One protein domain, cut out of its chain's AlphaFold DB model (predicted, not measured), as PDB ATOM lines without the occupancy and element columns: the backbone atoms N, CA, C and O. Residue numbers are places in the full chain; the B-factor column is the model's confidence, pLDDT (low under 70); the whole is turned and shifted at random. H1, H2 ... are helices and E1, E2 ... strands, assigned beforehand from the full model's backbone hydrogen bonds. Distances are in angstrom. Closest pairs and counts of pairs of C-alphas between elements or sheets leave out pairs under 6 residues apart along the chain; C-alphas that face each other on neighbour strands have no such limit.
ATOM      1  N   SER A 409     229.517 202.119 252.975       87.75
ATOM      2  CA  SER A 409     228.102 202.418 253.208       87.75
ATOM      3  C   SER A 409     227.892 203.213 254.500       87.75
ATOM      4  O   SER A 409     228.483 202.920 255.549       87.75
ATOM      5  N   VAL A 410     227.012 204.206 254.422       89.81
ATOM      6  CA  VAL A 410     226.479 204.972 255.556       89.81
ATOM      7  C   VAL A 410     224.960 205.011 255.463       89.81
ATOM      8  O   VAL A 410     224.415 204.962 254.367       89.81
ATOM      9  N   ALA A 411     224.274 205.113 256.594       90.88
ATOM     10  CA  ALA A 411     222.835 205.326 256.636       90.88
ATOM     11  C   ALA A 411     222.530 206.750 257.114       90.88
ATOM     12  O   ALA A 411     223.046 207.180 258.146       90.88
ATOM     13  N   VAL A 412     221.690 207.471 256.370       92.81
ATOM     14  CA  VAL A 412     221.177 208.799 256.743       92.81
ATOM     15  C   VAL A 412     219.674 208.687 256.942       92.81
ATOM     16  O   VAL A 412     218.955 208.371 255.998       92.81
ATOM     17  N   ASN A 413     219.197 208.900 258.169       94.12
ATOM     18  CA  ASN A 413     217.815 208.618 258.578       94.12
ATOM     19  C   ASN A 413     217.363 207.211 258.147       94.12
ATOM     20  O   ASN A 413     216.264 207.033 257.627       94.12
ATOM     21  N   GLY A 414     218.236 206.213 258.304       91.56
ATOM     22  CA  GLY A 414     217.956 204.836 257.888       91.56
ATOM     23  C   GLY A 414     217.980 204.601 256.376       91.56
ATOM     24  O   GLY A 414     217.598 203.525 255.947       91.56
ATOM     25  N   VAL A 415     218.420 205.557 255.554       93.75
ATOM     26  CA  VAL A 415     218.606 205.342 254.112       93.75
ATOM     27  C   VAL A 415     220.064 205.041 253.812       93.75
ATOM     28  O   VAL A 415     220.927 205.890 254.037       93.75
ATOM     29  N   CYS A 416     220.336 203.850 253.285       93.12
ATOM     30  CA  CYS A 416     221.667 203.432 252.867       93.12
ATOM     31  C   CYS A 416     222.160 204.263 251.673       93.12
ATOM     32  O   CYS A 416     221.485 204.389 250.651       93.12
ATOM     33  N   LEU A 417     223.361 204.816 251.811       91.94
ATOM     34  CA  LEU A 417     224.054 205.632 250.829       91.94
ATOM     35  C   LEU A 417     225.511 205.180 250.719       91.94
ATOM     36  O   LEU A 417     226.157 204.829 251.711       91.94
ATOM     37  N   THR A 418     226.045 205.235 249.503       90.88
ATOM     38  CA  THR A 418     227.457 204.952 249.237       90.88
ATOM     39  C   THR A 418     228.259 206.240 249.316       90.88
ATOM     40  O   THR A 418     227.960 207.213 248.626       90.88
ATOM     41  N   VAL A 419     229.300 206.243 250.143       90.44
ATOM     42  CA  VAL A 419     230.218 207.375 250.267       90.44
ATOM     43  C   VAL A 419     231.070 207.475 249.011       90.44
ATOM     44  O   VAL A 419     231.873 206.592 248.729       90.44
ATOM     45  N   GLU A 420     230.947 208.568 248.273       89.38
ATOM     46  CA  GLU A 420     231.809 208.868 247.123       89.38
ATOM     47  C   GLU A 420     233.094 209.556 247.577       89.38
ATOM     48  O   GLU A 420     234.188 209.292 247.079       89.38
ATOM     49  N   ARG A 421     232.959 210.446 248.564       83.75
ATOM     50  CA  ARG A 421     234.059 211.232 249.109       83.75
ATOM     51  C   ARG A 421     233.755 211.619 250.548       83.75
ATOM     52  O   ARG A 421     232.662 212.092 250.839       83.75
ATOM     53  N   ALA A 422     234.741 211.498 251.425       78.56
ATOM     54  CA  ALA A 422     234.694 212.057 252.771       78.56
ATOM     55  C   ALA A 422     235.871 213.019 252.952       78.56
ATOM     56  O   ALA A 422     237.011 212.672 252.639       78.56
ATOM     57  N   GLN A 423     235.599 214.234 253.420       67.31
ATOM     58  CA  GLN A 423     236.616 215.232 253.742       67.31
ATOM     59  C   GLN A 423     236.279 215.877 255.075       67.31
ATOM     60  O   GLN A 423     235.274 216.576 255.180       67.31
ATOM     61  N   ALA A 424     237.141 215.644 256.069       65.12
ATOM     62  CA  ALA A 424     236.930 216.098 257.437       65.12
ATOM     63  C   ALA A 424     235.520 215.703 257.929       65.12
ATOM     64  O   ALA A 424     235.212 214.514 258.029       65.12
ATOM     65  N   ASP A 425     234.675 216.698 258.169       67.12
ATOM     66  CA  ASP A 425     233.341 216.610 258.754       67.12
ATOM     67  C   ASP A 425     232.238 216.377 257.700       67.12
ATOM     68  O   ASP A 425     231.060 216.293 258.045       67.12
ATOM     69  N   VAL A 426     232.596 216.319 256.409       77.44
ATOM     70  CA  VAL A 426     231.648 216.297 255.284       77.44
ATOM     71  C   VAL A 426     231.740 214.984 254.513       77.44
ATOM     72  O   VAL A 426     232.819 214.558 254.093       77.44
ATOM     73  N   ILE A 427     230.583 214.365 254.274       84.75
ATOM     74  CA  ILE A 427     230.420 213.162 253.454       84.75
ATOM     75  C   ILE A 427     229.594 213.523 252.219       84.75
ATOM     76  O   ILE A 427     228.559 214.176 252.325       84.75
ATOM     77  N   HIS A 428     230.052 213.076 251.054       85.62
ATOM     78  CA  HIS A 428     229.343 213.177 249.786       85.62
ATOM     79  C   HIS A 428     228.842 211.799 249.370       85.62
ATOM     80  O   HIS A 428     229.604 210.828 249.382       85.62
ATOM     81  N   ALA A 429     227.570 211.739 248.994       90.25
ATOM     82  CA  ALA A 429     226.920 210.566 248.438       90.25
ATOM     83  C   ALA A 429     225.844 211.013 247.442       90.25
ATOM     84  O   ALA A 429     225.193 212.040 247.657       90.25
ATOM     85  N   THR A 430     225.632 210.228 246.391       89.75
ATOM     86  CA  THR A 430     224.543 210.441 245.433       89.75
ATOM     87  C   THR A 430     223.357 209.547 245.780       89.75
ATOM     88  O   THR A 430     223.510 208.340 245.967       89.75
ATOM     89  N   ALA A 431     222.159 210.130 245.838       88.69
ATOM     90  CA  ALA A 431     220.904 209.395 245.966       88.69
ATOM     91  C   ALA A 431     220.180 209.355 244.615       88.69
ATOM     92  O   ALA A 431     220.043 210.379 243.943       88.69
ATOM     93  N   VAL A 432     219.691 208.179 244.217       89.81
ATOM     94  CA  VAL A 432     218.904 208.046 242.985       89.81
ATOM     95  C   VAL A 432     217.500 208.651 243.161       89.81
ATOM     96  O   VAL A 432     216.976 208.661 244.280       89.81
ATOM     97  N   PRO A 433     216.840 209.125 242.084       89.25
ATOM     98  CA  PRO A 433     215.532 209.777 242.183       89.25
ATOM     99  C   PRO A 433     214.453 208.944 242.884       89.25
ATOM    100  O   PRO A 433     213.628 209.499 243.605       89.25
ATOM    101  N   GLU A 434     214.465 207.620 242.709       87.56
ATOM    102  CA  GLU A 434     213.512 206.727 243.379       87.56
ATOM    103  C   GLU A 434     213.694 206.746 244.904       87.56
ATOM    104  O   GLU A 434     212.717 206.898 245.634       87.56
ATOM    105  N   THR A 435     214.937 206.709 245.396       89.81
ATOM    106  CA  THR A 435     215.250 206.831 246.828       89.81
ATOM    107  C   THR A 435     214.733 208.150 247.392       89.81
ATOM    108  O   THR A 435     214.115 208.165 248.453       89.81
ATOM    109  N   LEU A 436     214.919 209.261 246.673       90.56
ATOM    110  CA  LEU A 436     214.417 210.568 247.108       90.56
ATOM    111  C   LEU A 436     212.883 210.623 247.163       90.56
ATOM    112  O   LEU A 436     212.335 211.303 248.026       90.56
ATOM    113  N   ARG A 437     212.190 209.908 246.266       89.44
ATOM    114  CA  ARG A 437     210.717 209.838 246.230       89.44
ATOM    115  C   ARG A 437     210.132 208.926 247.305       89.44
ATOM    116  O   ARG A 437     209.047 209.203 247.807       89.44
ATOM    117  N   LYS A 438     210.813 207.822 247.613       90.62
ATOM    118  CA  LYS A 438     210.324 206.761 248.509       90.62
ATOM    119  C   LYS A 438     210.746 206.932 249.968       90.62
ATOM    120  O   LYS A 438     210.321 206.137 250.796       90.62
ATOM    121  N   THR A 439     211.556 207.939 250.284       95.69
ATOM    122  CA  THR A 439     212.091 208.176 251.633       95.69
ATOM    123  C   THR A 439     211.951 209.642 252.040       95.69
ATOM    124  O   THR A 439     211.620 210.507 251.228       95.69
ATOM    125  N   THR A 440     212.243 209.948 253.301       95.06
ATOM    126  CA  THR A 440     212.272 211.326 253.808       95.06
ATOM    127  C   THR A 440     213.475 212.138 253.315       95.06
ATOM    128  O   THR A 440     213.463 213.359 253.468       95.06
ATOM    129  N   LEU A 441     214.481 211.529 252.660       92.31
ATOM    130  CA  LEU A 441     215.667 212.254 252.173       92.31
ATOM    131  C   LEU A 441     215.316 213.396 251.217       92.31
ATOM    132  O   LEU A 441     215.927 214.458 251.293       92.31
ATOM    133  N   GLY A 442     214.316 213.210 250.348       89.00
ATOM    134  CA  GLY A 442     213.886 214.244 249.401       89.00
ATOM    135  C   GLY A 442     213.267 215.484 250.059       89.00
ATOM    136  O   GLY A 442     213.098 216.501 249.392       89.00
ATOM    137  N   LYS A 443     212.930 215.411 251.353       90.56
ATOM    138  CA  LYS A 443     212.345 216.508 252.139       90.56
ATOM    139  C   LYS A 443     213.383 217.251 252.988       90.56
ATOM    140  O   LYS A 443     213.044 218.250 253.620       90.56
ATOM    141  N   LEU A 444     214.628 216.772 253.034       90.81
ATOM    142  CA  LEU A 444     215.674 217.394 253.839       90.81
ATOM    143  C   LEU A 444     216.085 218.748 253.261       90.81
ATOM    144  O   LEU A 444     216.216 218.925 252.051       90.81
ATOM    145  N   SER A 445     216.332 219.696 254.159       88.00
ATOM    146  CA  SER A 445     216.855 221.020 253.828       88.00
ATOM    147  C   SER A 445     218.272 221.187 254.384       88.00
ATOM    148  O   SER A 445     218.583 220.610 255.435       88.00
ATOM    149  N   PRO A 446     219.143 221.980 253.732       85.81
ATOM    150  CA  PRO A 446     220.457 222.314 254.273       85.81
ATOM    151  C   PRO A 446     220.372 222.829 255.718       85.81
ATOM    152  O   PRO A 446     219.547 223.684 256.030       85.81
ATOM    153  N   GLY A 447     221.226 222.299 256.598       83.50
ATOM    154  CA  GLY A 447     221.232 222.619 258.033       83.50
ATOM    155  C   GLY A 447     220.288 221.772 258.896       83.50
ATOM    156  O   GLY A 447     220.367 221.855 260.120       83.50
ATOM    157  N   GLY A 448     219.437 220.933 258.292       86.25
ATOM    158  CA  GLY A 448     218.614 219.968 259.019       86.25
ATOM    159  C   GLY A 448     219.454 218.920 259.754       86.25
ATOM    160  O   GLY A 448     220.501 218.486 259.264       86.25
ATOM    161  N   ARG A 449     218.997 218.502 260.940       91.44
ATOM    162  CA  ARG A 449     219.621 217.397 261.677       91.44
ATOM    163  C   ARG A 449     219.184 216.060 261.081       91.44
ATOM    164  O   ARG A 449     218.064 215.919 260.599       91.44
ATOM    165  N   VAL A 450     220.078 215.080 261.130       93.00
ATOM    166  CA  VAL A 450     219.833 213.713 260.656       93.00
ATOM    167  C   VAL A 450     220.436 212.706 261.627       93.00
ATOM    168  O   VAL A 450     221.429 212.995 262.298       93.00
ATOM    169  N   ASN A 451     219.870 211.505 261.670       92.50
ATOM    170  CA  ASN A 451     220.540 210.337 262.219       92.50
ATOM    171  C   ASN A 451     221.563 209.853 261.190       92.50
ATOM    172  O   ASN A 451     221.201 209.547 260.056       92.50
ATOM    173  N   LEU A 452     222.834 209.791 261.581       89.94
ATOM    174  CA  LEU A 452     223.915 209.290 260.737       89.94
ATOM    175  C   LEU A 452     224.537 208.055 261.383       89.94
ATOM    176  O   LEU A 452     225.051 208.121 262.501       89.94
ATOM    177  N   GLU A 453     224.546 206.951 260.647       86.75
ATOM    178  CA  GLU A 453     225.111 205.681 261.089       86.75
ATOM    179  C   GLU A 453     226.081 205.112 260.043       86.75
ATOM    180  O   GLU A 453     225.945 205.337 258.841       86.75
ATOM    181  N   ARG A 454     227.110 204.389 260.498       82.75
ATOM    182  CA  ARG A 454     228.024 203.647 259.618       82.75
ATOM    183  C   ARG A 454     227.569 202.201 259.525       82.75
ATOM    184  O   ARG A 454     227.109 201.655 260.520       82.75
ATOM    185  N   ALA A 455     227.824 201.560 258.386       80.44
ATOM    186  CA  ALA A 455     227.664 200.116 258.289       80.44
ATOM    187  C   ALA A 455     228.442 199.390 259.401       80.44
ATOM    188  O   ALA A 455     229.621 199.683 259.646       80.44
ATOM    189  N   LEU A 456     227.761 198.443 260.050       78.44
ATOM    190  CA  LEU A 456     228.344 197.538 261.034       78.44
ATOM    191  C   LEU A 456     229.463 196.720 260.370       78.44
ATOM    192  O   LEU A 456     229.252 196.146 259.299       78.44
ATOM    193  N   HIS A 465     218.555 195.401 266.999       80.25
ATOM    194  CA  HIS A 465     218.147 194.630 265.821       80.25
ATOM    195  C   HIS A 465     218.931 195.033 264.573       80.25
ATOM    196  O   HIS A 465     219.553 196.095 264.523       80.25
ATOM    197  N   TRP A 466     218.899 194.168 263.562       83.75
ATOM    198  CA  TRP A 466     219.554 194.414 262.285       83.75
ATOM    199  C   TRP A 466     218.788 195.470 261.493       83.75
ATOM    200  O   TRP A 466     217.677 195.210 261.042       83.75
ATOM    201  N   VAL A 467     219.417 196.628 261.308       83.81
ATOM    202  CA  VAL A 467     218.943 197.695 260.423       83.81
ATOM    203  C   VAL A 467     219.821 197.674 259.180       83.81
ATOM    204  O   VAL A 467     221.043 197.801 259.258       83.81
ATOM    205  N   SER A 468     219.211 197.442 258.027       84.50
ATOM    206  CA  SER A 468     219.903 197.323 256.745       84.50
ATOM    207  C   SER A 468     220.041 198.663 256.024       84.50
ATOM    208  O   SER A 468     220.851 198.785 255.103       84.50
ATOM    209  N   GLY A 469     219.256 199.663 256.427       83.38
ATOM    210  CA  GLY A 469     219.181 200.946 255.749       83.38
ATOM    211  C   GLY A 469     218.309 200.907 254.487       83.38
ATOM    212  O   GLY A 469     218.426 201.782 253.622       83.38
ATOM    213  N   HIS A 470     217.477 199.871 254.339       87.00
ATOM    214  CA  HIS A 470     216.485 199.766 253.273       87.00
ATOM    215  C   HIS A 470     215.133 200.194 253.823       87.00
ATOM    216  O   HIS A 470     214.442 199.430 254.487       87.00
ATOM    217  N   VAL A 471     214.765 201.437 253.532       91.31
ATOM    218  CA  VAL A 471     213.480 201.988 253.953       91.31
ATOM    219  C   VAL A 471     212.344 201.283 253.226       91.31
ATOM    220  O   VAL A 471     212.293 201.248 251.997       91.31
ATOM    221  N   ASP A 472     211.408 200.766 254.010       92.06
ATOM    222  CA  ASP A 472     210.289 199.963 253.535       92.06
ATOM    223  C   ASP A 472     209.057 200.795 253.233       92.06
ATOM    224  O   ASP A 472     208.279 200.482 252.330       92.06
ATOM    225  N   ALA A 473     208.882 201.870 253.994       94.00
ATOM    226  CA  ALA A 473     207.865 202.870 253.759       94.00
ATOM    227  C   ALA A 473     208.233 204.187 254.442       94.00
ATOM    228  O   ALA A 473     209.020 204.224 255.385       94.00
ATOM    229  N   VAL A 474     207.577 205.261 254.013       95.19
ATOM    230  CA  VAL A 474     207.434 206.457 254.843       95.19
ATOM    231  C   VAL A 474     206.194 206.262 255.709       95.19
ATOM    232  O   VAL A 474     205.097 206.047 255.192       95.19
ATOM    233  N   ALA A 475     206.389 206.302 257.020       94.94
ATOM    234  CA  ALA A 475     205.340 206.235 258.025       94.94
ATOM    235  C   ALA A 475     205.139 207.610 258.662       94.94
ATOM    236  O   ALA A 475     205.995 208.486 258.544       94.94
ATOM    237  N   ARG A 476     204.020 207.794 259.363       95.75
ATOM    238  CA  ARG A 476     203.704 209.063 260.021       95.75
ATOM    239  C   ARG A 476     203.539 208.886 261.520       95.75
ATOM    240  O   ARG A 476     202.913 207.929 261.975       95.75
ATOM    241  N   ILE A 477     204.081 209.814 262.300       96.62
ATOM    242  CA  ILE A 477     203.879 209.854 263.748       96.62
ATOM    243  C   ILE A 477     202.433 210.282 264.029       96.62
ATOM    244  O   ILE A 477     202.050 211.421 263.781       96.62
ATOM    245  N   ALA A 478     201.626 209.362 264.554       94.94
ATOM    246  CA  ALA A 478     200.223 209.584 264.895       94.94
ATOM    247  C   ALA A 478     200.030 210.350 266.204       94.94
ATOM    248  O   ALA A 478     199.031 211.032 266.368       94.94
ATOM    249  N   SER A 479     200.916 210.155 267.182       94.69
ATOM    250  CA  SER A 479     200.903 210.929 268.426       94.69
ATOM    251  C   SER A 479     202.212 210.776 269.188       94.69
ATOM    252  O   SER A 479     202.897 209.753 269.089       94.69
ATOM    253  N   VAL A 480     202.522 211.791 269.994       93.69
ATOM    254  CA  VAL A 480     203.691 211.840 270.877       93.69
ATOM    255  C   VAL A 480     203.205 212.050 272.305       93.69
ATOM    256  O   VAL A 480     202.746 213.133 272.665       93.69
ATOM    257  N   ARG A 481     203.304 211.021 273.148       90.56
ATOM    258  CA  ARG A 481     202.910 211.095 274.561       90.56
ATOM    259  C   ARG A 481     204.149 211.115 275.438       90.56
ATOM    260  O   ARG A 481     204.901 210.148 275.497       90.56
ATOM    261  N   ARG A 482     204.354 212.218 276.151       85.38
ATOM    262  CA  ARG A 482     205.501 212.397 277.047       85.38
ATOM    263  C   ARG A 482     205.064 212.104 278.482       85.38
ATOM    264  O   ARG A 482     204.197 212.800 279.004       85.38
ATOM    265  N   SER A 483     205.648 211.085 279.114       68.12
ATOM    266  CA  SER A 483     205.367 210.719 280.508       68.12
ATOM    267  C   SER A 483     206.671 210.615 281.294       68.12
ATOM    268  O   SER A 483     207.456 209.685 281.126       68.12
ATOM    269  N   GLY A 484     206.941 211.601 282.152       70.12
ATOM    270  CA  GLY A 484     208.193 211.655 282.906       70.12
ATOM    271  C   GLY A 484     209.412 211.841 281.995       70.12
ATOM    272  O   GLY A 484     209.587 212.909 281.413       70.12
ATOM    273  N   THR A 485     210.282 210.832 281.929       63.47
ATOM    274  CA  THR A 485     211.483 210.815 281.075       63.47
ATOM    275  C   THR A 485     211.312 210.026 279.786       63.47
ATOM    276  O   THR A 485     212.185 210.101 278.924       63.47
ATOM    277  N   ASP A 486     210.210 209.294 279.665       68.38
ATOM    278  CA  ASP A 486     209.988 208.361 278.574       68.38
ATOM    279  C   ASP A 486     208.983 208.977 277.597       68.38
ATOM    280  O   ASP A 486     208.005 209.631 277.988       68.38
ATOM    281  N   VAL A 487     209.251 208.812 276.306       86.38
ATOM    282  CA  VAL A 487     208.379 209.312 275.240       86.38
ATOM    283  C   VAL A 487     207.793 208.117 274.512       86.38
ATOM    284  O   VAL A 487     208.525 207.317 273.942       86.38
ATOM    285  N   LEU A 488     206.471 207.989 274.542       91.44
ATOM    286  CA  LEU A 488     205.748 207.003 273.753       91.44
ATOM    287  C   LEU A 488     205.364 207.637 272.420       91.44
ATOM    288  O   LEU A 488     204.653 208.643 272.386       91.44
ATOM    289  N   LEU A 489     205.830 207.038 271.332       93.94
ATOM    290  CA  LEU A 489     205.462 207.417 269.976       93.94
ATOM    291  C   LEU A 489     204.497 206.389 269.421       93.94
ATOM    292  O   LEU A 489     204.791 205.196 269.432       93.94
ATOM    293  N   SER A 490     203.366 206.855 268.909       95.50
ATOM    294  CA  SER A 490     202.478 206.042 268.089       95.50
ATOM    295  C   SER A 490     202.783 206.330 266.626       95.50
ATOM    296  O   SER A 490     202.744 207.488 266.218       95.50
ATOM    297  N   VAL A 491     203.039 205.296 265.831       96.44
ATOM    298  CA  VAL A 491     203.417 205.415 264.415       96.44
ATOM    299  C   VAL A 491     202.404 204.686 263.548       96.44
ATOM    300  O   VAL A 491     202.090 203.530 263.821       96.44
ATOM    301  N   GLU A 492     201.885 205.353 262.518       96.44
ATOM    302  CA  GLU A 492     200.991 204.757 261.522       96.44
ATOM    303  C   GLU A 492     201.795 203.824 260.620       96.44
ATOM    304  O   GLU A 492     202.635 204.277 259.842       96.44
ATOM    305  N   VAL A 493     201.547 202.518 260.730       93.94
ATOM    306  CA  VAL A 493     202.234 201.516 259.914       93.94
ATOM    307  C   VAL A 493     201.347 201.163 258.717       93.94
ATOM    308  O   VAL A 493     200.178 200.816 258.913       93.94
ATOM    309  N   PRO A 494     201.862 201.229 257.473       91.94
ATOM    310  CA  PRO A 494     201.108 200.818 256.294       91.94
ATOM    311  C   PRO A 494     200.566 199.391 256.426       91.94
ATOM    312  O   PRO A 494     201.253 198.503 256.928       91.94
ATOM    313  N   ALA A 495     199.356 199.149 255.916       88.00
ATOM    314  CA  ALA A 495     198.690 197.848 256.037       88.00
ATOM    315  C   ALA A 495     199.522 196.683 255.467       88.00
ATOM    316  O   ALA A 495     199.492 195.584 256.012       88.00
ATOM    317  N   SER A 496     200.309 196.934 254.417       87.69
ATOM    318  CA  SER A 496     201.227 195.954 253.827       87.69
ATOM    319  C   SER A 496     202.372 195.542 254.755       87.69
ATOM    320  O   SER A 496     202.946 194.479 254.555       87.69
ATOM    321  N   LEU A 497     202.714 196.363 255.752       91.00
ATOM    322  CA  LEU A 497     203.805 196.109 256.692       91.00
ATOM    323  C   LEU A 497     203.329 195.620 258.064       91.00
ATOM    324  O   LEU A 497     204.141 195.146 258.857       91.00
ATOM    325  N   ALA A 498     202.023 195.688 258.338       89.06
ATOM    326  CA  ALA A 498     201.429 195.224 259.590       89.06
ATOM    327  C   ALA A 498     201.820 193.780 259.982       89.06
ATOM    328  O   ALA A 498     202.109 193.570 261.160       89.06
ATOM    329  N   PRO A 499     201.908 192.796 259.056       88.00
ATOM    330  CA  PRO A 499     202.306 191.427 259.404       88.00
ATOM    331  C   PRO A 499     203.726 191.289 259.973       88.00
ATOM    332  O   PRO A 499     204.020 190.288 260.620       88.00
ATOM    333  N   TYR A 500     204.603 192.273 259.748       89.75
ATOM    334  CA  TYR A 500     205.993 192.236 260.211       89.75
ATOM    335  C   TYR A 500     206.204 192.950 261.553       89.75
ATOM    336  O   TYR A 500     207.329 192.996 262.050       89.75
ATOM    337  N   VAL A 501     205.149 193.516 262.150       89.50
ATOM    338  CA  VAL A 501     205.235 194.195 263.446       89.50
ATOM    339  C   VAL A 501     204.816 193.241 264.559       89.50
ATOM    340  O   VAL A 501     203.664 192.825 264.646       89.50
ATOM    341  N   ALA A 502     205.752 192.930 265.453       87.44
ATOM    342  CA  ALA A 502     205.507 192.092 266.623       87.44
ATOM    343  C   ALA A 502     205.668 192.900 267.915       87.44
ATOM    344  O   ALA A 502     206.640 193.637 268.075       87.44
ATOM    345  N   VAL A 503     204.750 192.736 268.874       88.94
ATOM    346  CA  VAL A 503     204.909 193.298 270.228       88.94
ATOM    347  C   VAL A 503     206.135 192.666 270.887       88.94
ATOM    348  O   VAL A 503     206.331 191.457 270.793       88.94
ATOM    349  N   LYS A 504     206.973 193.483 271.538       86.50
ATOM    350  CA  LYS A 504     208.337 193.140 271.995       86.50
ATOM    351  C   LYS A 504     209.336 192.816 270.877       86.50
ATOM    352  O   LYS A 504     210.497 192.558 271.182       86.50
ATOM    353  N   GLY A 505     208.914 192.869 269.617       87.19
ATOM    354  CA  GLY A 505     209.793 192.863 268.456       87.19
ATOM    355  C   GLY A 505     210.416 194.234 268.208       87.19
ATOM    356  O   GLY A 505     210.260 195.173 269.002       87.19
ATOM    357  N   SER A 506     211.116 194.337 267.084       89.69
ATOM    358  CA  SER A 506     211.873 195.530 266.724       89.69
ATOM    359  C   SER A 506     211.301 196.232 265.499       89.69
ATOM    360  O   SER A 506     210.758 195.596 264.598       89.69
ATOM    361  N   LEU A 507     211.423 197.555 265.490       92.44
ATOM    362  CA  LEU A 507     211.001 198.429 264.405       92.44
ATOM    363  C   LEU A 507     211.997 199.583 264.301       92.44
ATOM    364  O   LEU A 507     212.312 200.211 265.316       92.44
ATOM    365  N   ALA A 508     212.511 199.861 263.107       93.69
ATOM    366  CA  ALA A 508     213.431 200.969 262.890       93.69
ATOM    367  C   ALA A 508     212.691 202.213 262.384       93.69
ATOM    368  O   ALA A 508     211.935 202.139 261.415       93.69
ATOM    369  N   LEU A 509     212.926 203.354 263.043       95.12
ATOM    370  CA  LEU A 509     212.423 204.674 262.641       95.12
ATOM    371  C   LEU A 509     213.599 205.609 262.364       95.12
ATOM    372  O   LEU A 509     214.415 205.839 263.254       95.12
ATOM    373  N   ASP A 510     213.714 206.121 261.139       95.25
ATOM    374  CA  ASP A 510     214.865 206.902 260.661       95.25
ATOM    375  C   ASP A 510     216.221 206.273 261.043       95.25
ATOM    376  O   ASP A 510     217.155 206.959 261.470       95.25
ATOM    377  N   GLY A 511     216.315 204.946 260.922       91.50
ATOM    378  CA  GLY A 511     217.503 204.155 261.265       91.50
ATOM    379  C   GLY A 511     217.674 203.855 262.758       91.50
ATOM    380  O   GLY A 511     218.586 203.134 263.138       91.50
ATOM    381  N   VAL A 512     216.800 204.361 263.630       91.88
ATOM    382  CA  VAL A 512     216.867 204.095 265.071       91.88
ATOM    383  C   VAL A 512     216.126 202.808 265.391       91.88
ATOM    384  O   VAL A 512     214.910 202.735 265.235       91.88
ATOM    385  N   SER A 513     216.850 201.815 265.906       91.38
ATOM    386  CA  SER A 513     216.273 200.558 266.381       91.38
ATOM    387  C   SER A 513     215.434 200.749 267.647       91.38
ATOM    388  O   SER A 513     215.988 201.035 268.710       91.38
ATOM    389  N   LEU A 514     214.120 200.517 267.567       91.75
ATOM    390  CA  LEU A 514     213.188 200.680 268.684       91.75
ATOM    391  C   LEU A 514     212.398 199.403 268.972       91.75
ATOM    392  O   LEU A 514     212.059 198.638 268.073       91.75
ATOM    393  N   THR A 515     212.064 199.196 270.245       90.25
ATOM    394  CA  THR A 515     211.209 198.085 270.672       90.25
ATOM    395  C   THR A 515     209.739 198.482 270.599       90.25
ATOM    396  O   THR A 515     209.332 199.511 271.147       90.25
ATOM    397  N   VAL A 516     208.926 197.625 269.983       92.56
ATOM    398  CA  VAL A 516     207.470 197.789 269.921       92.56
ATOM    399  C   VAL A 516     206.872 197.461 271.290       92.56
ATOM    400  O   VAL A 516     206.856 196.312 271.734       92.56
ATOM    401  N   ALA A 517     206.387 198.485 271.982       90.56
ATOM    402  CA  ALA A 517     205.751 198.370 273.287       90.56
ATOM    403  C   ALA A 517     204.311 197.847 273.182       90.56
ATOM    404  O   ALA A 517     203.908 197.036 274.015       90.56
ATOM    405  N   ALA A 518     203.567 198.284 272.162       91.31
ATOM    406  CA  ALA A 518     202.200 197.844 271.885       91.31
ATOM    407  C   ALA A 518     201.867 197.957 270.387       91.31
ATOM    408  O   ALA A 518     202.546 198.661 269.638       91.31
ATOM    409  N   TRP A 519     200.809 197.263 269.969       92.69
ATOM    410  CA  TRP A 519     200.257 197.308 268.617       92.69
ATOM    411  C   TRP A 519     198.745 197.519 268.701       92.69
ATOM    412  O   TRP A 519     198.028 196.660 269.212       92.69
ATOM    413  N   GLU A 520     198.262 198.667 268.231       86.94
ATOM    414  CA  GLU A 520     196.868 199.089 268.393       86.94
ATOM    415  C   GLU A 520     196.381 199.789 267.124       86.94
ATOM    416  O   GLU A 520     197.024 200.720 266.656       86.94
ATOM    417  N   ALA A 521     195.242 199.369 266.561       83.50
ATOM    418  CA  ALA A 521     194.600 200.043 265.421       83.50
ATOM    419  C   ALA A 521     195.559 200.380 264.250       83.50
ATOM    420  O   ALA A 521     195.578 201.507 263.756       83.50
ATOM    421  N   SER A 522     196.376 199.407 263.824       86.38
ATOM    422  CA  SER A 522     197.410 199.570 262.780       86.38
ATOM    423  C   SER A 522     198.511 200.582 263.123       86.38
ATOM    424  O   SER A 522     199.154 201.156 262.240       86.38
ATOM    425  N   ARG A 523     198.732 200.817 264.418       93.75
ATOM    426  CA  ARG A 523     199.777 201.697 264.926       93.75
ATOM    427  C   ARG A 523     200.727 200.930 265.828       93.75
ATOM    428  O   ARG A 523     200.311 200.243 266.762       93.75
ATOM    429  N   ALA A 524     202.018 201.100 265.568       94.94
ATOM    430  CA  ALA A 524     203.062 200.637 266.464       94.94
ATOM    431  C   ALA A 524     203.302 201.700 267.536       94.94
ATOM    432  O   ALA A 524     203.541 202.865 267.216       94.94
ATOM    433  N   VAL A 525     203.248 201.302 268.804       94.88
ATOM    434  CA  VAL A 525     203.644 202.154 269.925       94.88
ATOM    435  C   VAL A 525     205.064 201.782 270.319       94.88
ATOM    436  O   VAL A 525     205.310 200.645 270.714       94.88
ATOM    437  N   VAL A 526     205.996 202.727 270.235       93.25
ATOM    438  CA  VAL A 526     207.400 202.544 270.629       93.25
ATOM    439  C   VAL A 526     207.749 203.468 271.790       93.25
ATOM    440  O   VAL A 526     207.271 204.601 271.865       93.25
ATOM    441  N   ALA A 527     208.579 202.981 272.710       87.50
ATOM    442  CA  ALA A 527     209.050 203.758 273.851       87.50
ATOM    443  C   ALA A 527     210.472 204.266 273.604       87.50
ATOM    444  O   ALA A 527     211.380 203.489 273.315       87.50
ATOM    445  N   LEU A 528     210.667 205.574 273.748       88.06
ATOM    446  CA  LEU A 528     211.967 206.220 273.677       88.06
ATOM    447  C   LEU A 528     212.489 206.505 275.076       88.06
ATOM    448  O   LEU A 528     211.837 207.181 275.876       88.06
ATOM    449  N   VAL A 529     213.707 206.038 275.325       84.62
ATOM    450  CA  VAL A 529     214.461 206.353 276.536       84.62
ATOM    451  C   VAL A 529     215.220 207.680 276.373       84.62
ATOM    452  O   VAL A 529     215.525 208.084 275.246       84.62
ATOM    453  N   PRO A 530     215.615 208.344 277.476       79.50
ATOM    454  CA  PRO A 530     216.347 209.614 277.431       79.50
ATOM    455  C   PRO A 530     217.603 209.603 276.563       79.50
ATOM    456  O   PRO A 530     217.877 210.584 275.879       79.50
ATOM    457  N   TYR A 531     218.348 208.494 276.568       82.38
ATOM    458  CA  TYR A 531     219.565 208.377 275.770       82.38
ATOM    459  C   TYR A 531     219.268 208.483 274.270       82.38
ATOM    460  O   TYR A 531     219.955 209.222 273.571       82.38
ATOM    461  N   THR A 532     218.212 207.810 273.794       87.12
ATOM    462  CA  THR A 532     217.765 207.891 272.399       87.12
ATOM    463  C   THR A 532     217.369 209.321 272.045       87.12
ATOM    464  O   THR A 532     217.838 209.846 271.048       87.12
ATOM    465  N   LEU A 533     216.591 209.992 272.899       87.19
ATOM    466  CA  LEU A 533     216.159 211.377 272.665       87.19
ATOM    467  C   LEU A 533     217.329 212.374 272.594       87.19
ATOM    468  O   LEU A 533     217.263 213.339 271.838       87.19
ATOM    469  N   GLU A 534     218.385 212.166 273.383       83.62
ATOM    470  CA  GLU A 534     219.567 213.039 273.415       83.62
ATOM    471  C   GLU A 534     220.491 212.838 272.202       83.62
ATOM    472  O   GLU A 534     221.162 213.781 271.781       83.62
ATOM    473  N   HIS A 535     220.529 211.626 271.643       85.94
ATOM    474  CA  HIS A 535     221.513 211.234 270.629       85.94
ATOM    475  C   HIS A 535     220.926 211.025 269.228       85.94
ATOM    476  O   HIS A 535     221.684 210.738 268.302       85.94
ATOM    477  N   THR A 536     219.611 211.169 269.056       91.94
ATOM    478  CA  THR A 536     218.933 211.048 267.759       91.94
ATOM    479  C   THR A 536     217.989 212.225 267.528       91.94
ATOM    480  O   THR A 536     217.633 212.964 268.452       91.94
ATOM    481  N   ILE A 537     217.538 212.387 266.285       93.31
ATOM    482  CA  ILE A 537     216.530 213.398 265.928       93.31
ATOM    483  C   ILE A 537     215.141 213.080 266.496       93.31
ATOM    484  O   ILE A 537     214.235 213.897 266.387       93.31
ATOM    485  N   ALA A 538     214.951 211.931 267.156       90.56
ATOM    486  CA  ALA A 538     213.647 211.524 267.675       90.56
ATOM    487  C   ALA A 538     213.085 212.469 268.752       90.56
ATOM    488  O   ALA A 538     211.893 212.441 269.051       90.56
ATOM    489  N   SER A 539     213.927 213.328 269.337       88.69
ATOM    490  CA  SER A 539     213.479 214.408 270.222       88.69
ATOM    491  C   SER A 539     212.674 215.503 269.513       88.69
ATOM    492  O   SER A 539     211.883 216.167 270.189       88.69
ATOM    493  N   GLU A 540     212.851 215.653 268.197       90.88
ATOM    494  CA  GLU A 540     212.170 216.618 267.321       90.88
ATOM    495  C   GLU A 540     210.850 216.096 266.760       90.88
ATOM    496  O   GLU A 540     210.118 216.855 266.138       90.88
ATOM    497  N   TYR A 541     210.539 214.812 266.947       93.44
ATOM    498  CA  TYR A 541     209.304 214.259 266.412       93.44
ATOM    499  C   TYR A 541     208.085 214.893 267.080       93.44
ATOM    500  O   TYR A 541     207.936 214.899 268.309       93.44
ATOM    501  N   GLU A 542     207.189 215.362 266.226       93.00
ATOM    502  CA  GLU A 542     205.869 215.879 266.557       93.00
ATOM    503  C   GLU A 542     204.793 215.057 265.839       93.00
ATOM    504  O   GLU A 542     205.071 214.285 264.915       93.00
ATOM    505  N   GLU A 543     203.544 215.203 266.270       95.50
ATOM    506  CA  GLU A 543     202.415 214.610 265.560       95.50
ATOM    507  C   GLU A 543     202.378 215.105 264.106       95.50
ATOM    508  O   GLU A 543     202.529 216.294 263.834       95.50
ATOM    509  N   GLY A 544     202.221 214.178 263.163       94.25
ATOM    510  CA  GLY A 544     202.271 214.457 261.730       94.25
ATOM    511  C   GLY A 544     203.663 214.372 261.099       94.25
ATOM    512  O   GLY A 544     203.750 214.446 259.876       94.25
ATOM    513  N   THR A 545     204.729 214.170 261.882       95.38
ATOM    514  CA  THR A 545     206.090 213.998 261.340       95.38
ATOM    515  C   THR A 545     206.173 212.738 260.481       95.38
ATOM    516  O   THR A 545     205.760 211.662 260.918       95.38
ATOM    517  N   ASP A 546     206.737 212.862 259.281       96.25
ATOM    518  CA  ASP A 546     207.055 211.725 258.419       96.25
ATOM    519  C   ASP A 546     208.414 211.130 258.799       96.25
ATOM    520  O   ASP A 546     209.395 211.860 258.942       96.25
ATOM    521  N   VAL A 547     208.481 209.806 258.909       96.50
ATOM    522  CA  VAL A 547     209.683 209.051 259.285       96.50
ATOM    523  C   VAL A 547     209.897 207.875 258.338       96.50
ATOM    524  O   VAL A 547     208.941 207.276 257.841       96.50
ATOM    525  N   ASN A 548     211.153 207.518 258.087       97.12
ATOM    526  CA  ASN A 548     211.483 206.294 257.368       97.12
ATOM    527  C   ASN A 548     211.254 205.084 258.276       97.12
ATOM    528  O   ASN A 548     211.774 205.037 259.389       97.12
ATOM    529  N   LEU A 549     210.497 204.106 257.790       95.31
ATOM    530  CA  LEU A 549     210.164 202.877 258.496       95.31
ATOM    531  C   LEU A 549     210.933 201.702 257.890       95.31
ATOM    532  O   LEU A 549     210.874 201.497 256.677       95.31
ATOM    533  N   GLU A 550     211.589 200.908 258.729       93.88
ATOM    534  CA  GLU A 550     212.162 199.609 258.359       93.88
ATOM    535  C   GLU A 550     211.664 198.534 259.343       93.88
ATOM    536  O   GLU A 550     211.675 198.731 260.564       93.88
ATOM    537  N   VAL A 551     211.150 197.423 258.805       91.75
ATOM    538  CA  VAL A 551     210.641 196.282 259.591       91.75
ATOM    539  C   VAL A 551     211.736 195.247 259.836       91.75
ATOM    540  O   VAL A 551     212.747 195.219 259.139       91.75
ATOM    541  N   ASP A 552     211.519 194.349 260.799       87.31
ATOM    542  CA  ASP A 552     212.494 193.313 261.140       87.31
ATOM    543  C   ASP A 552     212.849 192.435 259.924       87.31
ATOM    544  O   ASP A 552     211.997 191.771 259.316       87.31
ATOM    545  N   LEU A 553     214.139 192.407 259.585       85.69
ATOM    546  CA  LEU A 553     214.682 191.631 258.476       85.69
ATOM    547  C   LEU A 553     214.366 190.131 258.602       85.69
ATOM    548  O   LEU A 553     214.120 189.463 257.594       85.69
ATOM    549  N   LEU A 554     214.330 189.593 259.826       85.94
ATOM    550  CA  LEU A 554     213.989 188.192 260.065       85.94
ATOM    551  C   LEU A 554     212.546 187.895 259.651       85.94
ATOM    552  O   LEU A 554     212.295 186.858 259.036       85.94
ATOM    553  N   ALA A 555     211.612 188.813 259.914       84.44
ATOM    554  CA  ALA A 555     210.206 188.637 259.555       84.44
ATOM    555  C   ALA A 555     210.023 188.499 258.032       84.44
ATOM    556  O   ALA A 555     209.263 187.645 257.575       84.44
ATOM    557  N   ARG A 556     210.796 189.254 257.237       82.06
ATOM    558  CA  ARG A 556     210.784 189.172 255.764       82.06
ATOM    559  C   ARG A 556     211.240 187.821 255.243       82.06
ATOM    560  O   ARG A 556     210.599 187.229 254.374       82.06
ATOM    561  N   TYR A 557     212.366 187.326 255.752       85.75
ATOM    562  CA  TYR A 557     212.890 186.038 255.304       85.75
ATOM    563  C   TYR A 557     212.010 184.876 255.763       85.75
ATOM    564  O   TYR A 557     211.842 183.916 255.009       85.75
ATOM    565  N   LEU A 558     211.403 184.980 256.949       87.56
ATOM    566  CA  LEU A 558     210.434 184.002 257.435       87.56
ATOM    567  C   LEU A 558     209.175 183.967 256.568       87.56
ATOM    568  O   LEU A 558     208.755 182.877 256.186       87.56
TER     569      LEU A 558
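What this domain is: This is residues 409 to 456 and 465 to 558 of the 581 residues of the protein "5-amino-6-(5-phosphoribosylamino)uracil reductase" of Candidatus Eisenbacteria bacterium (UniProt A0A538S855). Two lobes of unequal size stand side by side: a closed barrel of six antiparallel strands, E6 to E11, and a smaller lobe built round the three-stranded sheet E2, E1, E5, with the hairpin of E3 and E4 at the end of this lobe far from the barrel. The short helix H2 lies between the lobes, on the barrel over E11, with H1 next to it; H3 and H4 are on the barrel too, while H5, after E11, is off it. The printed part has 142 residues, with five named helices and eleven named strands in the order E1 E2 E3 E4 H1 H2 E5 E6 E7 E8 E9 E10 H3 H4 E11 H5. The class is mixed, helices and strands; the whole is compact, with a radius of gyration of the C-alphas of 14.9 A, and spans 43 by 37 by 26 A.

Where its parts are: The barrel strands are E6, residues 473 to 483, the longest at 28.0 A from first to last C-alpha; E7, 486 to 492, 19.6 A; E8, 506 to 509; E9, 512 to 520, 20.9 A; E10, 523 to 528, 15.7 A; and E11, 546 to 551, 15.9 A. E6 begins at C-alpha 473 (207.865, 202.870, 253.759). H3 is residues 530 to 535 and H4 is 537 to 540. H5, residues 553 to 558, ends at C-alpha 558 (210.434, 184.002, 257.435). In the smaller lobe, E1 is residues 409 to 412, beginning at C-alpha 409 (228.102, 202.418, 253.208), E2 is 415 to 418, E3 421 to 423, E4 426 to 428, H1 433 to 438, H2 440 to 443 and E5 452 to 454.

How they stand to each other: Round the barrel run E6, E7, E10, E9, E8, E11 and back to E6. E6 and E7 form a hairpin, with N 481 and O 488 2.8 A apart, within hydrogen-bond range. E7 pairs with E10 through N 491 and O 524, 2.8 A. E8, E9 and E10 are a meander, each strand the antiparallel neighbour of the one before, with N 514 and O 507 at 2.9 A and N 523 and O 520 at 2.8 A. With E7 they make a Greek key, four strands in a row whose first is the antiparallel neighbour of the fourth. E11 closes the ring, with N 550 and O 508 at 3.0 A towards E8 and N 547 and O 475 at 2.8 A towards E6. E6 bends by 53 degrees at residue 478, and E9 by 68 degrees at residue 517. H2 lies outside the barrel, at a height over the sheet of 9.4 A; the closest C-alphas of H2 and E11, those of Thr 440 and Asn 548, are 6.2 A apart. H4 also lies outside it, over none of its strands. H3 and H4 are close but not clearly touching; their closest C-alphas, of Leu 533 and Ser 539, are 4.7 A apart. H1 and H2 only just touch, only at the corner, with 3 pairs of C-alphas within 8 A; the closest, Leu 436 and Gly 442, are 4.4 A apart. In the small sheet, E1 is the inner strand, with N 417 and O 410 at 2.8 A towards E2 and N 411 and O 453 at 2.8 A towards E5. E2 runs on into E3 at 90 degrees across a break of 2 residues. In the hairpin of E3 and E4, N 428 and O 421 are 2.8 A apart. In H1, H3 and H5 every O i to N i+4 pair is within hydrogen-bond range; H2 and H4 are too short for such a pair.

The domain as a whole: The two C-alphas farthest apart, those of Gln 423 and Ala 521, are 46.2 A apart. Residues 457 to 464 are not printed, and C-alphas 456 and 465 are 11.6 A apart across the cut. The link from E7 to E8, residues 493 to 505, is long. The mean pLDDT of the printed part is 88.7; residues 423 to 425, 483 and 485 to 486 are under 70.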